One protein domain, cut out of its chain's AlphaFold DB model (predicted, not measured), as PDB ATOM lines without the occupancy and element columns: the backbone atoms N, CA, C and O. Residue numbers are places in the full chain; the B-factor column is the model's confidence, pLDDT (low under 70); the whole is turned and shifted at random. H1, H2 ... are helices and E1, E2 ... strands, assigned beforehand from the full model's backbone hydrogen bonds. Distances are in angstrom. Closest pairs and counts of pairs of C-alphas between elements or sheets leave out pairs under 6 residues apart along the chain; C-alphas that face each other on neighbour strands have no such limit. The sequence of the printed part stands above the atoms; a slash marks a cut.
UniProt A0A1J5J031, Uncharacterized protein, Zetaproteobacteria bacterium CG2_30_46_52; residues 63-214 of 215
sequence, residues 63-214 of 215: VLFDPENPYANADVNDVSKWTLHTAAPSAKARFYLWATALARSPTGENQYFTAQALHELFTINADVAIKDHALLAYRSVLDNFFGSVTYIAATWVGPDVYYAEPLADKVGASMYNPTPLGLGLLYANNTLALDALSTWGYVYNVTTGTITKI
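AT A GLANCE: This is residues 63 to 214 of the 215 residues of an uncharacterized protein of Zetaproteobacteria bacterium CG2_30_46_52 (UniProt A0A1J5J031). Four helices, H1 to H4, run back and forth side by side, each turning back next to the one before, and H5 joins H3 and H4 in a three-helix bundle at the far side from H1. H6 packs steeply against H5, the strand hairpin of E3 and E4 packs on H5 with H6 next to E3, and a second strand hairpin, E1 and E2, reaches away from the region where H3 and H5 begin. The 152 printed residues include six named helices and four named strands in the order H1 H2 H3 H4 E1 E2 H5 H6 E3 E4, with two antiparallel two-stranded sheets, E1 - E2 and E3 - E4. The class is mostly helix; the whole is compact, with a radius of gyration of the C-alphas of 15.3 A and spans of 41 by 40 by 26 A.

IN THESE COORDINATES: Residues 63 to 80 hold no named element. H1, residues 81 to 87, begins at C-alpha 81 (-45.681, 27.989, 16.933) and is 9.8 A long. H2, residues 91 to 104, is 19.8 A long; H3, residues 108 to 125, 25.7 A; and H4, residues 128 to 144, 23.8 A. E1, residues 149 to 153, and E2, residues 162 to 166, are each 13.2 A long. H5, residues 167 to 176, is 14.2 A long and begins at C-alpha 167 (-29.584, 22.255, 12.372). H6, residues 190 to 199, is 14.3 A long. E3, residues 202 to 205, is 9.9 A long, and E4, residues 210 to 213, is 10.3 A long, ending at C-alpha 213 (-16.672, 22.173, 14.073).

HOW THE PARTS SIT: H3, H4 and H5 form an up and down bundle, each helix running against the one before it. H3 and H4, a helical hairpin, touch at a shallow tilt of 17 degrees, the C-alphas of Ala 115 and Ala 137 being closest at 4.8 A. H5 touches H3 through residues 108 to 112 of H3 alone, closest at the C-alphas of Tyr 112 and Leu 167, 7.1 A. H2 touches H3, opposite ways at 23 degrees, a shallow tilt, with C-alphas 102 and 110 closest at 4.9 A. H1 touches H2, closest at C-alphas 85 and 94, 6.1 A, and is apart from H3. H6 touches H5 at a steep tilt of 47 degrees, opposite ways, closest at C-alphas 176 and 190, 5.1 A. In the hairpin of E1 and E2, N 150 and O 165 are 3.0 A apart, within hydrogen-bond range; in that of E3 and E4, N 203 and O 212 are 2.9 A apart, also within range. The closest C-alphas of H5 and E4 are those of Asp 169 and Thr 210, 4.9 A. In H1 to H6 every O i to N i+4 pair is within hydrogen-bond range.

THE WHOLE: The two C-alphas farthest apart, those of Pro 67 and Thr 207, are 44.2 A apart. The printed part has no cut. The link from H5 to H6, 13 residues, is long. The mean pLDDT of the printed part is 97.1, and no printed residue is under 70.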
ATOM      1  N   VAL A  63     -37.128  41.241  22.244       98.38
ATOM      2  CA  VAL A  63     -38.275  41.134  21.328       98.38
ATOM      3  C   VAL A  63     -39.623  41.096  22.055       98.38
ATOM      4  O   VAL A  63     -40.636  41.498  21.491       98.38
ATOM      5  N   LEU A  64     -39.658  40.654  23.318       98.12
ATOM      6  CA  LEU A  64     -40.877  40.652  24.138       98.12
ATOM      7  C   LEU A  64     -41.300  42.063  24.575       98.12
ATOM      8  O   LEU A  64     -42.424  42.249  25.031       98.12
ATOM      9  N   PHE A  65     -40.407  43.045  24.434       97.88
ATOM     10  CA  PHE A  65     -40.647  44.449  24.763       97.88
ATOM     11  C   PHE A  65     -40.726  45.342  23.521       97.88
ATOM     12  O   PHE A  65     -40.886  46.552  23.667       97.88
ATOM     13  N   ASP A  66     -40.603  44.768  22.323       98.00
ATOM     14  CA  ASP A  66     -40.728  45.505  21.072       98.00
ATOM     15  C   ASP A  66     -42.203  45.891  20.844       98.00
ATOM     16  O   ASP A  66     -43.050  44.998  20.725       98.00
ATOM     17  N   PRO A  67     -42.547  47.193  20.773       96.56
ATOM     18  CA  PRO A  67     -43.916  47.631  20.511       96.56
ATOM     19  C   PRO A  67     -44.439  47.219  19.125       96.56
ATOM     20  O   PRO A  67     -45.653  47.201  18.930       96.56
ATOM     21  N   GLU A  68     -43.564  46.889  18.170       96.94
ATOM     22  CA  GLU A  68     -43.950  46.369  16.854       96.94
ATOM     23  C   GLU A  68     -44.207  44.855  16.854       96.94
ATOM     24  O   GLU A  68     -44.756  44.346  15.876       96.94
ATOM     25  N   ASN A  69     -43.848  44.122  17.918       97.75
ATOM     26  CA  ASN A  69     -44.015  42.672  17.972       97.75
ATOM     27  C   ASN A  69     -45.477  42.279  18.274       97.75
ATOM     28  O   ASN A  69     -45.915  42.356  19.428       97.75
ATOM     29  N   PRO A  70     -46.225  41.736  17.294       96.81
ATOM     30  CA  PRO A  70     -47.617  41.347  17.498       96.81
ATOM     31  C   PRO A  70     -47.771  40.116  18.412       96.81
ATOM     32  O   PRO A  70     -48.849  39.874  18.953       96.81
ATOM     33  N   TYR A  71     -46.704  39.335  18.608       97.19
ATOM     34  CA  TYR A  71     -46.711  38.103  19.394       97.19
ATOM     35  C   TYR A  71     -46.212  38.277  20.832       97.19
ATOM     36  O   TYR A  71     -46.255  37.307  21.590       97.19
ATOM     37  N   ALA A  72     -45.797  39.482  21.246       96.44
ATOM     38  CA  ALA A  72     -45.204  39.726  22.567       96.44
ATOM     39  C   ALA A  72     -46.039  39.133  23.722       96.44
ATOM     40  O   ALA A  72     -45.492  38.506  24.632       96.44
ATOM     41  N   ASN A  73     -47.371  39.231  23.617       93.88
ATOM     42  CA  ASN A  73     -48.338  38.713  24.592       93.88
ATOM     43  C   ASN A  73     -49.146  37.493  24.103       93.88
ATOM     44  O   ASN A  73     -49.995  36.999  24.837       93.88
ATOM     45  N   ALA A  74     -48.916  37.007  22.878       92.38
ATOM     46  CA  ALA A  74     -49.618  35.839  22.333       92.38
ATOM     47  C   ALA A  74     -49.118  34.542  22.985       92.38
ATOM     48  O   ALA A  74     -48.001  34.520  23.487       92.38
ATOM     49  N   ASP A  75     -49.868  33.441  22.944       93.31
ATOM     50  CA  ASP A  75     -49.376  32.138  23.417       93.31
ATOM     51  C   ASP A  75     -48.528  31.432  22.342       93.31
ATOM     52  O   ASP A  75     -49.005  30.577  21.600       93.31
ATOM     53  N   VAL A  76     -47.261  31.838  22.215       96.44
ATOM     54  CA  VAL A  76     -46.252  31.183  21.371       96.44
ATOM     55  C   VAL A  76     -45.475  30.157  22.197       96.44
ATOM     56  O   VAL A  76     -44.753  30.536  23.123       96.44
ATOM     57  N   ASN A  77     -45.610  28.878  21.844       95.25
ATOM     58  CA  ASN A  77     -44.950  27.736  22.483       95.25
ATOM     59  C   ASN A  77     -44.731  26.584  21.472       95.25
ATOM     60  O   ASN A  77     -45.092  26.708  20.302       95.25
ATOM     61  N   ASP A  78     -44.152  25.459  21.904       93.44
ATOM     62  CA  ASP A  78     -43.829  24.321  21.020       93.44
ATOM     63  C   ASP A  78     -45.053  23.625  20.398       93.44
ATOM     64  O   ASP A  78     -44.912  22.922  19.398       93.44
ATOM     65  N   VAL A  79     -46.253  23.856  20.936       93.19
ATOM     66  CA  VAL A  79     -47.517  23.353  20.382       93.19
ATOM     67  C   VAL A  79     -48.090  24.333  19.355       93.19
ATOM     68  O   VAL A  79     -48.525  23.922  18.280       93.19
ATOM     69  N   SER A  80     -48.093  25.634  19.657       95.25
ATOM     70  CA  SER A  80     -48.771  26.646  18.833       95.25
ATOM     71  C   SER A  80     -47.915  27.212  17.695       95.25
ATOM     72  O   SER A  80     -48.462  27.597  16.656       95.25
ATOM     73  N   LYS A  81     -46.582  27.260  17.847       95.00
ATOM     74  CA  LYS A  81     -45.681  27.989  16.933       95.00
ATOM     75  C   LYS A  81     -45.766  27.527  15.477       95.00
ATOM     76  O   LYS A  81     -45.705  28.357  14.579       95.00
ATOM     77  N   TRP A  82     -45.979  26.238  15.222       94.81
ATOM     78  CA  TRP A  82     -46.077  25.698  13.861       94.81
ATOM     79  C   TRP A  82     -47.384  26.079  13.156       94.81
ATOM     80  O   TRP A  82     -47.383  26.443  11.976       94.81
ATOM     81  N   THR A  83     -48.496  26.078  13.893       94.94
ATOM     82  CA  THR A  83     -49.785  26.580  13.396       94.94
ATOM     83  C   THR A  83     -49.695  28.077  13.111       94.94
ATOM     84  O   THR A  83     -50.102  28.531  12.041       94.94
ATOM     85  N   LEU A  84     -49.097  28.843  14.029       96.12
ATOM     86  CA  LEU A  84     -48.879  30.280  13.856       96.12
ATOM     87  C   LEU A  84     -47.948  30.581  12.676       96.12
ATOM     88  O   LEU A  84     -48.198  31.528  11.938       96.12
ATOM     89  N   HIS A  85     -46.916  29.763  12.461       96.06
ATOM     90  CA  HIS A  85     -46.001  29.890  11.329       96.06
ATOM     91  C   HIS A  85     -46.736  29.726  10.000       96.06
ATOM     92  O   HIS A  85     -46.571  30.546   9.100       96.06
ATOM     93  N   THR A  86     -47.588  28.702   9.906       94.94
ATOM     94  CA  THR A  86     -48.411  28.440   8.716       94.94
ATOM     95  C   THR A  86     -49.384  29.591   8.436       94.94
ATOM     96  O   THR A  86     -49.645  29.909   7.279       94.94
ATOM     97  N   ALA A  87     -49.900  30.241   9.482       94.94
ATOM     98  CA  ALA A  87     -50.806  31.381   9.362       94.94
ATOM     99  C   ALA A  87     -50.095  32.732   9.138       94.94
ATOM    100  O   ALA A  87     -50.755  33.717   8.805       94.94
ATOM    101  N   ALA A  88     -48.775  32.815   9.339       96.56
ATOM    102  CA  ALA A  88     -48.031  34.066   9.258       96.56
ATOM    103  C   ALA A  88     -47.943  34.567   7.799       96.56
ATOM    104  O   ALA A  88     -47.347  33.893   6.953       96.56
ATOM    105  N   PRO A  89     -48.472  35.765   7.480       96.56
ATOM    106  CA  PRO A  89     -48.609  36.222   6.096       96.56
ATOM    107  C   PRO A  89     -47.310  36.771   5.493       96.56
ATOM    108  O   PRO A  89     -47.240  36.979   4.286       96.56
ATOM    109  N   SER A  90     -46.286  37.032   6.309       97.38
ATOM    110  CA  SER A  90     -45.046  37.681   5.878       97.38
ATOM    111  C   SER A  90     -43.823  37.155   6.624       97.38
ATOM    112  O   SER A  90     -43.925  36.578   7.712       97.38
ATOM    113  N   ALA A  91     -42.647  37.427   6.060       98.06
ATOM    114  CA  ALA A  91     -41.368  37.155   6.701       98.06
ATOM    115  C   ALA A  91     -41.198  37.954   8.010       98.06
ATOM    116  O   ALA A  91     -40.671  37.421   8.983       98.06
ATOM    117  N   LYS A  92     -41.728  39.189   8.087       98.38
ATOM    118  CA  LYS A  92     -41.732  40.004   9.318       98.38
ATOM    119  C   LYS A  92     -42.564  39.349  10.421       98.38
ATOM    120  O   LYS A  92     -42.112  39.252  11.560       98.38
ATOM    121  N   ALA A  93     -43.749  38.838  10.086       98.25
ATOM    122  CA  ALA A  93     -44.576  38.099  11.038       98.25
ATOM    123  C   ALA A  93     -43.863  36.818  11.508       98.25
ATOM    124  O   ALA A  93     -43.813  36.551  12.708       98.25
ATOM    125  N   ARG A  94     -43.242  36.063  10.589       98.62
ATOM    126  CA  ARG A  94     -42.440  34.879  10.940       98.62
ATOM    127  C   ARG A  94     -41.248  35.220  11.831       98.62
ATOM    128  O   ARG A  94     -40.994  34.483  12.777       98.62
ATOM    129  N   PHE A  95     -40.551  36.328  11.578       98.75
ATOM    130  CA  PHE A  95     -39.455  36.784  12.432       98.75
ATOM    131  C   PHE A  95     -39.943  37.008  13.862       98.75
ATOM    132  O   PHE A  95     -39.403  36.407  14.788       98.75
ATOM    133  N   TYR A  96     -41.002  37.801  14.044       98.69
ATOM    134  CA  TYR A  96     -41.533  38.074  15.376       98.69
ATOM    135  C   TYR A  96     -42.038  36.824  16.087       98.69
ATOM    136  O   TYR A  96     -41.799  36.665  17.285       98.69
ATOM    137  N   LEU A  97     -42.689  35.919  15.357       98.62
ATOM    138  CA  LEU A  97     -43.125  34.633  15.889       98.62
ATOM    139  C   LEU A  97     -41.939  33.828  16.431       98.62
ATOM    140  O   LEU A  97     -41.942  33.440  17.601       98.62
ATOM    141  N   TRP A  98     -40.928  33.580  15.599       98.75
ATOM    142  CA  TRP A  98     -39.805  32.719  15.964       98.75
ATOM    143  C   TRP A  98     -38.886  33.360  17.000       98.75
ATOM    144  O   TRP A  98     -38.456  32.671  17.921       98.75
ATOM    145  N   ALA A  99     -38.668  34.675  16.930       98.75
ATOM    146  CA  ALA A  99     -37.919  35.402  17.947       98.75
ATOM    147  C   ALA A  99     -38.655  35.384  19.299       98.75
ATOM    148  O   ALA A  99     -38.027  35.197  20.338       98.75
ATOM    149  N   THR A 100     -39.988  35.500  19.304       98.62
ATOM    150  CA  THR A 100     -40.800  35.346  20.527       98.62
ATOM    151  C   THR A 100     -40.714  33.921  21.073       98.62
ATOM    152  O   THR A 100     -40.539  33.737  22.279       98.62
ATOM    153  N   ALA A 101     -40.797  32.908  20.202       98.50
ATOM    154  CA  ALA A 101     -40.618  31.511  20.589       98.50
ATOM    155  C   ALA A 101     -39.229  31.280  21.205       98.50
ATOM    156  O   ALA A 101     -39.122  30.637  22.247       98.50
ATOM    157  N   LEU A 102     -38.182  31.853  20.602       98.69
ATOM    158  CA  LEU A 102     -36.801  31.776  21.075       98.69
ATOM    159  C   LEU A 102     -36.630  32.442  22.445       98.69
ATOM    160  O   LEU A 102     -36.088  31.823  23.354       98.69
ATOM    161  N   ALA A 103     -37.144  33.663  22.616       98.31
ATOM    162  CA  ALA A 103     -37.055  34.406  23.871       98.31
ATOM    163  C   ALA A 103     -37.731  33.679  25.047       98.31
ATOM    164  O   ALA A 103     -37.324  33.835  26.197       98.31
ATOM    165  N   ARG A 104     -38.770  32.884  24.769       97.69
ATOM    166  CA  ARG A 104     -39.500  32.103  25.782       97.69
ATOM    167  C   ARG A 104     -38.928  30.707  25.991       97.69
ATOM    168  O   ARG A 104     -38.989  30.183  27.098       97.69
ATOM    169  N   SER A 105     -38.402  30.106  24.929       97.44
ATOM    170  CA  SER A 105     -37.810  28.772  24.919       97.44
ATOM    171  C   SER A 105     -36.560  28.790  24.030       97.44
ATOM    172  O   SER A 105     -36.665  28.609  22.808       97.44
ATOM    173  N   PRO A 106     -35.372  29.046  24.616       97.19
ATOM    174  CA  PRO A 106     -34.119  29.129  23.873       97.19
ATOM    175  C   PRO A 106     -33.691  27.768  23.305       97.19
ATOM    176  O   PRO A 106     -32.962  27.005  23.937       97.19
ATOM    177  N   THR A 107     -34.162  27.447  22.099       98.19
ATOM    178  CA  THR A 107     -33.840  26.205  21.383       98.19
ATOM    179  C   THR A 107     -33.177  26.505  20.044       98.19
ATOM    180  O   THR A 107     -33.429  27.543  19.428       98.19
ATOM    181  N   GLY A 108     -32.370  25.559  19.553       98.44
ATOM    182  CA  GLY A 108     -31.755  25.676  18.233       98.44
ATOM    183  C   GLY A 108     -32.784  25.816  17.117       98.44
ATOM    184  O   GLY A 108     -32.568  26.592  16.193       98.44
ATOM    185  N   GLU A 109     -33.919  25.118  17.221       98.38
ATOM    186  CA  GLU A 109     -35.003  25.191  16.238       98.38
ATOM    187  C   GLU A 109     -35.555  26.617  16.150       98.38
ATOM    188  O   GLU A 109     -35.573  27.214  15.073       98.38
ATOM    189  N   ASN A 110     -35.895  27.210  17.298       98.69
ATOM    190  CA  ASN A 110     -36.384  28.584  17.346       98.69
ATOM    191  C   ASN A 110     -35.320  29.576  16.833       98.69
ATOM    192  O   ASN A 110     -35.655  30.509  16.099       98.69
ATOM    193  N   GLN A 111     -34.034  29.356  17.140       98.88
ATOM    194  CA  GLN A 111     -32.941  30.195  16.636       98.88
ATOM    195  C   GLN A 111     -32.787  30.086  15.113       98.88
ATOM    196  O   GLN A 111     -32.625  31.110  14.444       98.88
ATOM    197  N   TYR A 112     -32.842  28.871  14.563       98.75
ATOM    198  CA  TYR A 112     -32.693  28.617  13.132       98.75
ATOM    199  C   TYR A 112     -33.830  29.249  12.333       98.75
ATOM    200  O   TYR A 112     -33.577  29.936  11.343       98.75
ATOM    201  N   PHE A 113     -35.076  29.083  12.773       98.69
ATOM    202  CA  PHE A 113     -36.203  29.683  12.066       98.69
ATOM    203  C   PHE A 113     -36.288  31.205  12.247       98.69
ATOM    204  O   PHE A 113     -36.752  31.896  11.339       98.69
ATOM    205  N   THR A 114     -35.750  31.752  13.346       98.88
ATOM    206  CA  THR A 114     -35.518  33.203  13.466       98.88
ATOM    207  C   THR A 114     -34.513  33.681  12.411       98.88
ATOM    208  O   THR A 114     -34.780  34.653  11.704       98.88
ATOM    209  N   ALA A 115     -33.394  32.964  12.239       98.88
ATOM    210  CA  ALA A 115     -32.392  33.270  11.216       98.88
ATOM    211  C   ALA A 115     -32.964  33.168   9.792       98.88
ATOM    212  O   ALA A 115     -32.729  34.044   8.961       98.88
ATOM    213  N   GLN A 116     -33.765  32.135   9.523       98.75
ATOM    214  CA  GLN A 116     -34.404  31.934   8.225       98.75
ATOM    215  C   GLN A 116     -35.400  33.052   7.889       98.75
ATOM    216  O   GLN A 116     -35.423  33.516   6.753       98.75
ATOM    217  N   ALA A 117     -36.185  33.528   8.859       98.81
ATOM    218  CA  ALA A 117     -37.110  34.640   8.637       98.81
ATOM    219  C   ALA A 117     -36.380  35.965   8.337       98.81
ATOM    220  O   ALA A 117     -36.810  36.718   7.463       98.81
ATOM    221  N   LEU A 118     -35.245  36.232   9.000       98.88
ATOM    222  CA  LEU A 118     -34.377  37.374   8.672       98.88
ATOM    223  C   LEU A 118     -33.790  37.246   7.260       98.88
ATOM    224  O   LEU A 118     -33.773  38.207   6.496       98.88
ATOM    225  N   HIS A 119     -33.349  36.045   6.889       98.81
ATOM    226  CA  HIS A 119     -32.842  35.763   5.551       98.81
ATOM    227  C   HIS A 119     -33.921  35.982   4.476       98.81
ATOM    228  O   HIS A 119     -33.658  36.562   3.420       98.81
ATOM    229  N   GLU A 120     -35.155  35.574   4.756       98.62
ATOM    230  CA  GLU A 120     -36.291  35.821   3.876       98.62
ATOM    231  C   GLU A 120     -36.573  37.323   3.724       98.62
ATOM    232  O   GLU A 120     -36.723  37.805   2.602       98.62
ATOM    233  N   LEU A 121     -36.560  38.088   4.822       98.44
ATOM    234  CA  LEU A 121     -36.694  39.547   4.769       98.44
ATOM    235  C   LEU A 121     -35.614  40.181   3.890       98.44
ATOM    236  O   LEU A 121     -35.957  40.926   2.972       98.44
ATOM    237  N   PHE A 122     -34.342  39.832   4.109       98.56
ATOM    238  CA  PHE A 122     -33.237  40.317   3.278       98.56
ATOM    239  C   PHE A 122     -33.424  39.958   1.799       98.56
ATOM    240  O   PHE A 122     -33.185  40.787   0.926       98.56
ATOM    241  N   THR A 123     -33.895  38.743   1.505       98.25
ATOM    242  CA  THR A 123     -34.162  38.307   0.125       98.25
ATOM    243  C   THR A 123     -35.162  39.232  -0.572       98.25
ATOM    244  O   THR A 123     -35.027  39.497  -1.765       98.25
ATOM    245  N   ILE A 124     -36.151  39.739   0.167       97.62
ATOM    246  CA  ILE A 124     -37.235  40.554  -0.383       97.62
ATOM    247  C   ILE A 124     -36.869  42.045  -0.429       97.62
ATOM    248  O   ILE A 124     -37.259  42.734  -1.372       97.62
ATOM    249  N   ASN A 125     -36.155  42.565   0.572       96.94
ATOM    250  CA  ASN A 125     -35.928  44.007   0.729       96.94
ATOM    251  C   ASN A 125     -34.477  44.464   0.478       96.94
ATOM    252  O   ASN A 125     -34.238  45.667   0.391       96.94
ATOM    253  N   ALA A 126     -33.528  43.531   0.340       97.31
ATOM    254  CA  ALA A 126     -32.095  43.780   0.182       97.31
ATOM    255  C   ALA A 126     -31.459  44.659   1.283       97.31
ATOM    256  O   ALA A 126     -30.407  45.266   1.064       97.31
ATOM    257  N   ASP A 127     -32.067  44.719   2.471       97.94
ATOM    258  CA  ASP A 127     -31.566  45.490   3.605       97.94
ATOM    259  C   ASP A 127     -30.322  44.824   4.216       97.94
ATOM    260  O   ASP A 127     -30.366  43.707   4.743       97.94
ATOM    261  N   VAL A 128     -29.191  45.527   4.153       97.75
ATOM    262  CA  VAL A 128     -27.898  45.037   4.641       97.75
ATOM    263  C   VAL A 128     -27.891  44.858   6.161       97.75
ATOM    264  O   VAL A 128     -27.268  43.915   6.641       97.75
ATOM    265  N   ALA A 129     -28.621  45.678   6.923       97.88
ATOM    266  CA  ALA A 129     -28.712  45.495   8.370       97.88
ATOM    267  C   ALA A 129     -29.427  44.179   8.710       97.88
ATOM    268  O   ALA A 129     -28.994  43.442   9.594       97.88
ATOM    269  N   ILE A 130     -30.478  43.835   7.957       98.50
ATOM    270  CA  ILE A 130     -31.193  42.562   8.113       98.50
ATOM    271  C   ILE A 130     -30.332  41.380   7.665       98.50
ATOM    272  O   ILE A 130     -30.329  40.343   8.330       98.50
ATOM    273  N   LYS A 131     -29.558  41.534   6.584       98.62
ATOM    274  CA  LYS A 131     -28.570  40.533   6.157       98.62
ATOM    275  C   LYS A 131     -27.553  40.239   7.257       98.62
ATOM    276  O   LYS A 131     -27.326  39.074   7.585       98.62
ATOM    277  N   ASP A 132     -26.937  41.281   7.806       98.56
ATOM    278  CA  ASP A 132     -25.915  41.144   8.842       98.56
ATOM    279  C   ASP A 132     -26.514  40.495  10.097       98.56
ATOM    280  O   ASP A 132     -25.912  39.596  10.688       98.56
ATOM    281  N   HIS A 133     -27.755  40.847  10.439       98.62
ATOM    282  CA  HIS A 133     -28.473  40.231  11.552       98.62
ATOM    283  C   HIS A 133     -28.846  38.760  11.299       98.62
ATOM    284  O   HIS A 133     -28.737  37.929  12.200       98.62
ATOM    285  N   ALA A 134     -29.206  38.394  10.063       98.81
ATOM    286  CA  ALA A 134     -29.422  36.999   9.671       98.81
ATOM    287  C   ALA A 134     -28.140  36.166   9.831       98.81
ATOM    288  O   ALA A 134     -28.190  35.038  10.326       98.81
ATOM    289  N   LEU A 135     -26.982  36.724   9.459       98.81
ATOM    290  CA  LEU A 135     -25.680  36.071   9.631       98.81
ATOM    291  C   LEU A 135     -25.344  35.847  11.110       98.81
ATOM    292  O   LEU A 135     -24.892  34.757  11.466       98.81
ATOM    293  N   LEU A 136     -25.618  36.828  11.977       98.56
ATOM    294  CA  LEU A 136     -25.482  36.666  13.429       98.56
ATOM    295  C   LEU A 136     -26.398  35.555  13.962       98.56
ATOM    296  O   LEU A 136     -25.953  34.714  14.746       98.56
ATOM    297  N   ALA A 137     -27.650  35.504  13.505       98.81
ATOM    298  CA  ALA A 137     -28.615  34.490  13.924       98.81
ATOM    299  C   ALA A 137     -28.205  33.076  13.475       98.81
ATOM    300  O   ALA A 137     -28.243  32.142  14.278       98.81
ATOM    301  N   TYR A 138     -27.740  32.911  12.231       98.88
ATOM    302  CA  TYR A 138     -27.211  31.633  11.741       98.88
ATOM    303  C   TYR A 138     -25.959  31.199  12.497       98.88
ATOM    304  O   TYR A 138     -25.851  30.038  12.896       98.88
ATOM    305  N   ARG A 139     -25.035  32.129  12.756       98.62
ATOM    306  CA  ARG A 139     -23.859  31.844  13.576       98.62
ATOM    307  C   ARG A 139     -24.253  31.419  14.992       98.62
ATOM    308  O   ARG A 139     -23.678  30.470  15.508       98.62
ATOM    309  N   SER A 140     -25.273  32.038  15.587       98.62
ATOM    310  CA  SER A 140     -25.785  31.648  16.907       98.62
ATOM    311  C   SER A 140     -26.288  30.198  16.945       98.62
ATOM    312  O   SER A 140     -26.076  29.517  17.948       98.62
ATOM    313  N   VAL A 141     -26.876  29.678  15.855       98.81
ATOM    314  CA  VAL A 141     -27.209  28.242  15.756       98.81
ATOM    315  C   VAL A 141     -25.949  27.389  15.914       98.81
ATOM    316  O   VAL A 141     -25.947  26.429  16.679       98.81
ATOM    317  N   LEU A 142     -24.864  27.747  15.229       98.62
ATOM    318  CA  LEU A 142     -23.613  26.991  15.267       98.62
ATOM    319  C   LEU A 142     -22.855  27.152  16.592       98.62
ATOM    320  O   LEU A 142     -22.242  26.192  17.063       98.62
ATOM    321  N   ASP A 143     -22.872  28.342  17.184       98.19
ATOM    322  CA  ASP A 143     -22.109  28.660  18.395       98.19
ATOM    323  C   ASP A 143     -22.812  28.128  19.656       98.19
ATOM    324  O   ASP A 143     -22.160  27.541  20.521       98.19
ATOM    325  N   ASN A 144     -24.140  28.275  19.738       98.19
ATOM    326  CA  ASN A 144     -24.920  27.989  20.949       98.19
ATOM    327  C   ASN A 144     -25.756  26.701  20.857       98.19
ATOM    328  O   ASN A 144     -26.088  26.116  21.886       98.19
ATOM    329  N   PHE A 145     -26.081  26.237  19.645       98.06
ATOM    330  CA  PHE A 145     -27.039  25.147  19.414       98.06
ATOM    331  C   PHE A 145     -26.525  24.082  18.431       98.06
ATOM    332  O   PHE A 145     -27.308  23.433  17.740       98.06
ATOM    333  N   PHE A 146     -25.204  23.876  18.370       98.00
ATOM    334  CA  PHE A 146     -24.558  23.045  17.345       98.00
ATOM    335  C   PHE A 146     -25.157  21.636  17.198       98.00
ATOM    336  O   PHE A 146     -25.354  21.152  16.088       98.00
ATOM    337  N   GLY A 147     -25.443  20.976  18.324       97.25
ATOM    338  CA  GLY A 147     -25.995  19.617  18.359       97.25
ATOM    339  C   GLY A 147     -27.521  19.545  18.273       97.25
ATOM    340  O   GLY A 147     -28.081  18.463  18.434       97.25
ATOM    341  N   SER A 148     -28.211  20.675  18.094       98.25
ATOM    342  CA  SER A 148     -29.668  20.699  17.991       98.25
ATOM    343  C   SER A 148     -30.153  20.182  16.635       98.25
ATOM    344  O   SER A 148     -29.467  20.261  15.615       98.25
ATOM    345  N   VAL A 149     -31.383  19.677  16.638       98.19
ATOM    346  CA  VAL A 149     -32.074  19.148  15.461       98.19
ATOM    347  C   VAL A 149     -33.421  19.844  15.288       98.19
ATOM    348  O   VAL A 149     -33.953  20.416  16.238       98.19
ATOM    349  N   THR A 150     -33.970  19.769  14.081       96.44
ATOM    350  CA  THR A 150     -35.384  20.046  13.783       96.44
ATOM    351  C   THR A 150     -36.008  18.782  13.206       96.44
ATOM    352  O   THR A 150     -35.300  17.938  12.651       96.44
ATOM    353  N   TYR A 151     -37.325  18.651  13.314       93.81
ATOM    354  CA  TYR A 151     -38.046  17.507  12.759       93.81
ATOM    355  C   TYR A 151     -38.777  17.889  11.477       93.81
ATOM    356  O   TYR A 151     -39.538  18.854  11.453       93.81
ATOM    357  N   ILE A 152     -38.555  17.118  10.414       90.56
ATOM    358  CA  ILE A 152     -39.179  17.325   9.106       90.56
ATOM    359  C   ILE A 152     -40.084  16.138   8.788       90.56
ATOM    360  O   ILE A 152     -39.729  14.987   9.051       90.56
ATOM    361  N   ALA A 153     -41.258  16.416   8.220       91.06
ATOM    362  CA  ALA A 153     -42.197  15.383   7.805       91.06
ATOM    363  C   ALA A 153     -41.642  14.584   6.612       91.06
ATOM    364  O   ALA A 153     -41.362  15.135   5.546       91.06
ATOM    365  N   ALA A 154     -41.533  13.269   6.776       92.56
ATOM    366  CA  ALA A 154     -41.223  12.309   5.726       92.56
ATOM    367  C   ALA A 154     -42.507  11.885   5.000       92.56
ATOM    368  O   ALA A 154     -42.948  10.737   5.087       92.56
ATOM    369  N   THR A 155     -43.109  12.814   4.259       91.69
ATOM    370  CA  THR A 155     -44.393  12.599   3.561       91.69
ATOM    371  C   THR A 155     -44.354  11.464   2.532       91.69
ATOM    372  O   THR A 155     -45.394  10.913   2.182       91.69
ATOM    373  N   TRP A 156     -43.161  11.075   2.075       90.94
ATOM    374  CA  TRP A 156     -42.936   9.924   1.195       90.94
ATOM    375  C   TRP A 156     -42.992   8.567   1.909       90.94
ATOM    376  O   TRP A 156     -43.107   7.543   1.240       90.94
ATOM    377  N   VAL A 157     -42.882   8.536   3.241       94.44
ATOM    378  CA  VAL A 157     -43.017   7.309   4.045       94.44
ATOM    379  C   VAL A 157     -44.463   7.135   4.494       94.44
ATOM    380  O   VAL A 157     -45.012   6.038   4.408       94.44
ATOM    381  N   GLY A 158     -45.087   8.213   4.958       92.81
ATOM    382  CA  GLY A 158     -46.470   8.202   5.410       92.81
ATOM    383  C   GLY A 158     -46.867   9.502   6.105       92.81
ATOM    384  O   GLY A 158     -46.021  10.375   6.320       92.81
ATOM    385  N   PRO A 159     -48.154   9.644   6.461       91.00
ATOM    386  CA  PRO A 159     -48.588  10.722   7.337       91.00
ATOM    387  C   PRO A 159     -47.926  10.570   8.713       91.00
ATOM    388  O   PRO A 159     -47.692   9.454   9.174       91.00
ATOM    389  N   ASP A 160     -47.611  11.695   9.347       88.69
ATOM    390  CA  ASP A 160     -47.077  11.772  10.714       88.69
ATOM    391  C   ASP A 160     -45.744  11.043  10.970       88.69
ATOM    392  O   ASP A 160     -45.362  10.810  12.117       88.69
ATOM    393  N   VAL A 161     -44.989  10.714   9.917       94.25
ATOM    394  CA  VAL A 161     -43.609  10.235  10.049       94.25
ATOM    395  C   VAL A 161     -42.674  11.432   9.988       94.25
ATOM    396  O   VAL A 161     -42.702  12.189   9.022       94.25
ATOM    397  N   TYR A 162     -41.817  11.579  10.994       94.12
ATOM    398  CA  TYR A 162     -40.829  12.650  11.063       94.12
ATOM    399  C   TYR A 162     -39.428  12.076  11.233       94.12
ATOM    400  O   TYR A 162     -39.238  11.050  11.887       94.12
ATOM    401  N   TYR A 163     -38.442  12.761  10.669       95.00
ATOM    402  CA  TYR A 163     -37.030  12.462  10.879       95.00
ATOM    403  C   TYR A 163     -36.302  13.719  11.343       95.00
ATOM    404  O   TYR A 163     -36.714  14.842  11.050       95.00
ATOM    405  N   ALA A 164     -35.248  13.506  12.125       96.62
ATOM    406  CA  ALA A 164     -34.424  14.582  12.643       96.62
ATOM    407  C   ALA A 164     -33.399  15.009  11.590       96.62
ATOM    408  O   ALA A 164     -32.696  14.168  11.025       96.62
ATOM    409  N   GLU A 165     -33.275  16.315  11.386       96.88
ATOM    410  CA  GLU A 165     -32.196  16.921  10.613       96.88
ATOM    411  C   GLU A 165     -31.307  17.767  11.534       96.88
ATOM    412  O   GLU A 165     -31.836  18.598  12.284       96.88
ATOM    413  N   PRO A 166     -29.970  17.607  11.485       98.31
ATOM    414  CA  PRO A 166     -29.052  18.477  12.212       98.31
ATOM    415  C   PRO A 166     -29.199  19.929  11.760       98.31
ATOM    416  O   PRO A 166     -29.080  20.248  10.576       98.31
ATOM    417  N   LEU A 167     -29.422  20.840  12.706       98.62
ATOM    418  CA  LEU A 167     -29.584  22.255  12.372       98.62
ATOM    419  C   LEU A 167     -28.298  22.872  11.830       98.62
ATOM    420  O   LEU A 167     -28.372  23.736  10.960       98.62
ATOM    421  N   ALA A 168     -27.134  22.403  12.282       98.50
ATOM    422  CA  ALA A 168     -25.852  22.827  11.731       98.50
ATOM    423  C   ALA A 168     -25.795  22.589  10.209       98.50
ATOM    424  O   ALA A 168     -25.472  23.501   9.451       98.50
ATOM    425  N   ASP A 169     -26.219  21.418   9.740       98.38
ATOM    426  CA  ASP A 169     -26.241  21.077   8.314       98.38
ATOM    427  C   ASP A 169     -27.189  21.996   7.529       98.38
ATOM    428  O   ASP A 169     -26.844  22.491   6.450       98.38
ATOM    429  N   LYS A 170     -28.350  22.325   8.114       98.38
ATOM    430  CA  LYS A 170     -29.297  23.288   7.530       98.38
ATOM    431  C   LYS A 170     -28.737  24.711   7.465       98.38
ATOM    432  O   LYS A 170     -29.016  25.421   6.495       98.38
ATOM    433  N   VAL A 171     -27.944  25.138   8.454       98.69
ATOM    434  CA  VAL A 171     -27.217  26.422   8.412       98.69
ATOM    435  C   VAL A 171     -26.228  26.414   7.248       98.69
ATOM    436  O   VAL A 171     -26.242  27.338   6.436       98.69
ATOM    437  N   GLY A 172     -25.428  25.352   7.118       98.25
ATOM    438  CA  GLY A 172     -24.478  25.198   6.017       98.25
ATOM    439  C   GLY A 172     -25.153  25.285   4.646       98.25
ATOM    440  O   GLY A 172     -24.719  26.058   3.793       98.25
ATOM    441  N   ALA A 173     -26.275  24.583   4.466       97.88
ATOM    442  CA  ALA A 173     -27.073  24.649   3.241       97.88
ATOM    443  C   ALA A 173     -27.630  26.060   2.978       97.88
ATOM    444  O   ALA A 173     -27.509  26.567   1.862       97.88
ATOM    445  N   SER A 174     -28.178  26.715   4.007       98.19
ATOM    446  CA  SER A 174     -28.722  28.080   3.911       98.19
ATOM    447  C   SER A 174     -27.652  29.112   3.551       98.19
ATOM    448  O   SER A 174     -27.942  30.077   2.851       98.19
ATOM    449  N   MET A 175     -26.414  28.925   4.012       98.06
ATOM    450  CA  MET A 175     -25.304  29.821   3.691       98.06
ATOM    451  C   MET A 175     -24.705  29.547   2.310       98.06
ATOM    452  O   MET A 175     -24.398  30.492   1.585       98.06
ATOM    453  N   TYR A 176     -24.524  28.275   1.945       98.31
ATOM    454  CA  TYR A 176     -23.844  27.877   0.711       98.31
ATOM    455  C   TYR A 176     -24.739  27.969  -0.529       98.31
ATOM    456  O   TYR A 176     -24.312  28.515  -1.543       98.31
ATOM    457  N   ASN A 177     -25.955  27.416  -0.475       96.88
ATOM    458  CA  ASN A 177     -26.912  27.455  -1.583       96.88
ATOM    459  C   ASN A 177     -28.358  27.562  -1.056       96.88
ATOM    460  O   ASN A 177     -29.064  26.555  -0.992       96.88
ATOM    461  N   PRO A 178     -28.809  28.777  -0.709       97.44
ATOM    462  CA  PRO A 178     -30.158  29.044  -0.207       97.44
ATOM    463  C   PRO A 178     -31.284  28.914  -1.244       97.44
ATOM    464  O   PRO A 178     -32.454  28.851  -0.868       97.44
ATOM    465  N   THR A 179     -30.966  28.837  -2.540       95.81
ATOM    466  CA  THR A 179     -31.954  28.832  -3.636       95.81
ATOM    467  C   THR A 179     -33.068  27.781  -3.494       95.81
ATOM    468  O   THR A 179     -34.223  28.122  -3.748       95.81
ATOM    469  N   PRO A 180     -32.805  26.526  -3.062       95.19
ATOM    470  CA  PRO A 180     -33.862  25.532  -2.853       95.19
ATOM    471  C   PRO A 180     -34.880  25.915  -1.767       95.19
ATOM    472  O   PRO A 180     -35.975  25.364  -1.747       95.19
ATOM    473  N   LEU A 181     -34.533  26.854  -0.880       93.38
ATOM    474  CA  LEU A 181     -35.423  27.419   0.138       93.38
ATOM    475  C   LEU A 181     -36.166  28.673  -0.359       93.38
ATOM    476  O   LEU A 181     -36.910  29.276   0.406       93.38
ATOM    477  N   GLY A 182     -35.948  29.093  -1.612       96.56
ATOM    478  CA  GLY A 182     -36.465  30.356  -2.146       96.56
ATOM    479  C   GLY A 182     -35.756  31.597  -1.593       96.56
ATOM    480  O   GLY A 182     -36.306  32.691  -1.663       96.56
ATOM    481  N   LEU A 183     -34.555  31.432  -1.030       98.00
ATOM    482  CA  LEU A 183     -33.793  32.488  -0.366       98.00
ATOM    483  C   LEU A 183     -32.642  32.991  -1.259       98.00
ATOM    484  O   LEU A 183     -32.067  32.231  -2.045       98.00
ATOM    485  N   GLY A 184     -32.318  34.281  -1.150       97.38
ATOM    486  CA  GLY A 184     -31.215  34.931  -1.865       97.38
ATOM    487  C   GLY A 184     -29.843  34.588  -1.278       97.38
ATOM    488  O   GLY A 184     -29.742  34.007  -0.211       97.38
ATOM    489  N   LEU A 185     -28.744  34.935  -1.954       97.94
ATOM    490  CA  LEU A 185     -27.406  34.690  -1.398       97.94
ATOM    491  C   LEU A 185     -27.052  35.727  -0.319       97.94
ATOM    492  O   LEU A 185     -27.062  36.927  -0.590       97.94
ATOM    493  N   LEU A 186     -26.639  35.278   0.872       98.12
ATOM    494  CA  LEU A 186     -26.094  36.170   1.912       98.12
ATOM    495  C   LEU A 186     -24.689  36.685   1.569       98.12
ATOM    496  O   LEU A 186     -24.298  37.765   2.007       98.12
ATOM    497  N   TYR A 187     -23.928  35.955   0.755       98.19
ATOM    498  CA  TYR A 187     -22.606  36.358   0.269       98.19
ATOM    499  C   TYR A 187     -22.617  36.538  -1.246       98.19
ATOM    500  O   TYR A 187     -23.482  36.014  -1.934       98.19
ATOM    501  N   ALA A 188     -21.635  37.260  -1.796       97.12
ATOM    502  CA  ALA A 188     -21.597  37.516  -3.240       97.12
ATOM    503  C   ALA A 188     -21.462  36.230  -4.082       97.12
ATOM    504  O   ALA A 188     -21.796  36.229  -5.264       97.12
ATOM    505  N   ASN A 189     -20.952  35.147  -3.491       96.56
ATOM    506  CA  ASN A 189     -20.903  33.818  -4.085       96.56
ATOM    507  C   ASN A 189     -20.722  32.747  -2.996       96.56
ATOM    508  O   ASN A 189     -20.418  33.048  -1.838       96.56
ATOM    509  N   ASN A 190     -20.853  31.488  -3.404       97.12
ATOM    510  CA  ASN A 190     -20.773  30.335  -2.514       97.12
ATOM    511  C   ASN A 190     -19.380  30.157  -1.880       97.12
ATOM    512  O   ASN A 190     -19.281  29.665  -0.761       97.12
ATOM    513  N   THR A 191     -18.300  30.566  -2.556       97.69
ATOM    514  CA  THR A 191     -16.934  30.485  -2.011       97.69
ATOM    515  C   THR A 191     -16.766  31.396  -0.801       97.69
ATOM    516  O   THR A 191     -16.217  30.963   0.206       97.69
ATOM    517  N   LEU A 192     -17.294  32.621  -0.860       98.38
ATOM    518  CA  LEU A 192     -17.271  33.547   0.276       98.38
ATOM    519  C   LEU A 192     -18.140  33.060   1.443       98.38
ATOM    520  O   LEU A 192     -17.803  33.307   2.595       98.38
ATOM    521  N   ALA A 193     -19.226  32.333   1.168       98.25
ATOM    522  CA  ALA A 193     -20.012  31.701   2.227       98.25
ATOM    523  C   ALA A 193     -19.223  30.595   2.955       98.25
ATOM    524  O   ALA A 193     -19.277  30.509   4.182       98.25
ATOM    525  N   LEU A 194     -18.465  29.777   2.214       98.31
ATOM    526  CA  LEU A 194     -17.583  28.759   2.800       98.31
ATOM    527  C   LEU A 194     -16.425  29.389   3.586       98.31
ATOM    528  O   LEU A 194     -16.099  28.913   4.671       98.31
ATOM    529  N   ASP A 195     -15.834  30.467   3.067       98.31
ATOM    530  CA  ASP A 195     -14.779  31.224   3.751       98.31
ATOM    531  C   ASP A 195     -15.275  31.827   5.076       98.31
ATOM    532  O   ASP A 195     -14.610  31.718   6.111       98.31
ATOM    533  N   ALA A 196     -16.494  32.374   5.085       98.06
ATOM    534  CA  ALA A 196     -17.115  32.883   6.302       98.06
ATOM    535  C   ALA A 196     -17.346  31.783   7.347       98.06
ATOM    536  O   ALA A 196     -16.982  31.965   8.509       98.06
ATOM    537  N   LEU A 197     -17.889  30.628   6.942       98.31
ATOM    538  CA  LEU A 197     -18.043  29.468   7.828       98.31
ATOM    539  C   LEU A 197     -16.695  29.028   8.412       98.31
ATOM    540  O   LEU A 197     -16.590  28.831   9.623       98.31
ATOM    541  N   SER A 198     -15.655  28.956   7.576       97.56
ATOM    542  CA  SER A 198     -14.300  28.608   8.015       97.56
ATOM    543  C   SER A 198     -13.760  29.620   9.025       97.56
ATOM    544  O   SER A 198     -13.184  29.231  10.039       97.56
ATOM    545  N   THR A 199     -13.992  30.914   8.796       97.50
ATOM    546  CA  THR A 199     -13.608  31.994   9.720       97.50
ATOM    547  C   THR A 199     -14.364  31.912  11.049       97.50
ATOM    548  O   THR A 199     -13.846  32.317  12.090       97.50
ATOM    549  N   TRP A 200     -15.581  31.365  11.049       97.50
ATOM    550  CA  TRP A 200     -16.346  31.093  12.269       97.50
ATOM    551  C   TRP A 200     -15.914  29.803  12.986       97.50
ATOM    552  O   TRP A 200     -16.400  29.544  14.081       97.50
ATOM    553  N   GLY A 201     -14.999  29.014  12.412       98.06
ATOM    554  CA  GLY A 201     -14.531  27.746  12.983       98.06
ATOM    555  C   GLY A 201     -15.326  26.519  12.528       98.06
ATOM    556  O   GLY A 201     -15.337  25.501  13.223       98.06
ATOM    557  N   TYR A 202     -15.995  26.592  11.374       98.38
ATOM    558  CA  TYR A 202     -16.840  25.523  10.841       98.38
ATOM    559  C   TYR A 202     -16.485  25.178   9.390       98.38
ATOM    560  O   TYR A 202     -16.228  26.053   8.570       98.38
ATOM    561  N   VAL A 203     -16.526  23.894   9.037       98.12
ATOM    562  CA  VAL A 203     -16.375  23.427   7.648       98.12
ATOM    563  C   VAL A 203     -17.699  22.872   7.161       98.12
ATOM    564  O   VAL A 203     -18.251  21.977   7.798       98.12
ATOM    565  N   TYR A 204     -18.180  23.353   6.013       98.31
ATOM    566  CA  TYR A 204     -19.307  22.749   5.304       98.31
ATOM    567  C   TYR A 204     -18.815  21.848   4.178       98.31
ATOM    568  O   TYR A 204     -18.192  22.312   3.220       98.31
ATOM    569  N   ASN A 205     -19.107  20.555   4.279       97.88
ATOM    570  CA  ASN A 205     -18.843  19.613   3.204       97.88
ATOM    571  C   ASN A 205     -20.014  19.639   2.216       97.88
ATOM    572  O   ASN A 205     -21.077  19.088   2.478       97.88
ATOM    573  N   VAL A 206     -19.799  20.259   1.056       96.88
ATOM    574  CA  VAL A 206     -20.828  20.431   0.015       96.88
ATOM    575  C   VAL A 206     -21.265  19.120  -0.646       96.88
ATOM    576  O   VAL A 206     -22.307  19.086  -1.291       96.88
ATOM    577  N   THR A 207     -20.480  18.044  -0.519       96.62
ATOM    578  CA  THR A 207     -20.811  16.726  -1.078       96.62
ATOM    579  C   THR A 207     -21.743  15.951  -0.157       96.62
ATOM    580  O   THR A 207     -22.679  15.316  -0.633       96.62
ATOM    581  N   THR A 208     -21.495  15.993   1.153       96.94
ATOM    582  CA  THR A 208     -22.319  15.290   2.151       96.94
ATOM    583  C   THR A 208     -23.423  16.166   2.735       96.94
ATOM    584  O   THR A 208     -24.351  15.639   3.336       96.94
ATOM    585  N   GLY A 209     -23.333  17.487   2.572       97.19
ATOM    586  CA  GLY A 209     -24.248  18.452   3.173       97.19
ATOM    587  C   GLY A 209     -24.040  18.649   4.674       97.19
ATOM    588  O   GLY A 209     -24.949  19.138   5.332       97.19
ATOM    589  N   THR A 210     -22.876  18.281   5.219       98.00
ATOM    590  CA  THR A 210     -22.634  18.255   6.670       98.00
ATOM    591  C   THR A 210     -21.729  19.391   7.144       98.00
ATOM    592  O   THR A 210     -20.693  19.648   6.521       98.00
ATOM    593  N   ILE A 211     -22.058  20.015   8.277       98.06
ATOM    594  CA  ILE A 211     -21.172  20.937   9.001       98.06
ATOM    595  C   ILE A 211     -20.321  20.165  10.023       98.06
ATOM    596  O   ILE A 211     -20.800  19.295  10.742       98.06
ATOM    597  N   THR A 212     -19.045  20.526  10.149       97.75
ATOM    598  CA  THR A 212     -18.157  20.062  11.229       97.75
ATOM    599  C   THR A 212     -17.513  21.250  11.935       97.75
ATOM    600  O   THR A 212     -17.133  22.223  11.286       97.75
ATOM    601  N   LYS A 213     -17.379  21.173  13.263       95.94
ATOM    602  CA  LYS A 213     -16.672  22.173  14.073       95.94
ATOM    603  C   LYS A 213     -15.171  21.875  14.083       95.94
ATOM    604  O   LYS A 213     -14.778  20.750  14.388       95.94
ATOM    605  N   ILE A 214     -14.353  22.871  13.756       90.81
ATOM    606  CA  ILE A 214     -12.892  22.802  13.841       90.81
ATOM    607  C   ILE A 214     -12.525  23.169  15.284       90.81
ATOM    608  O   ILE A 214     -12.868  24.258  15.740       90.81
TER     609      ILE A 214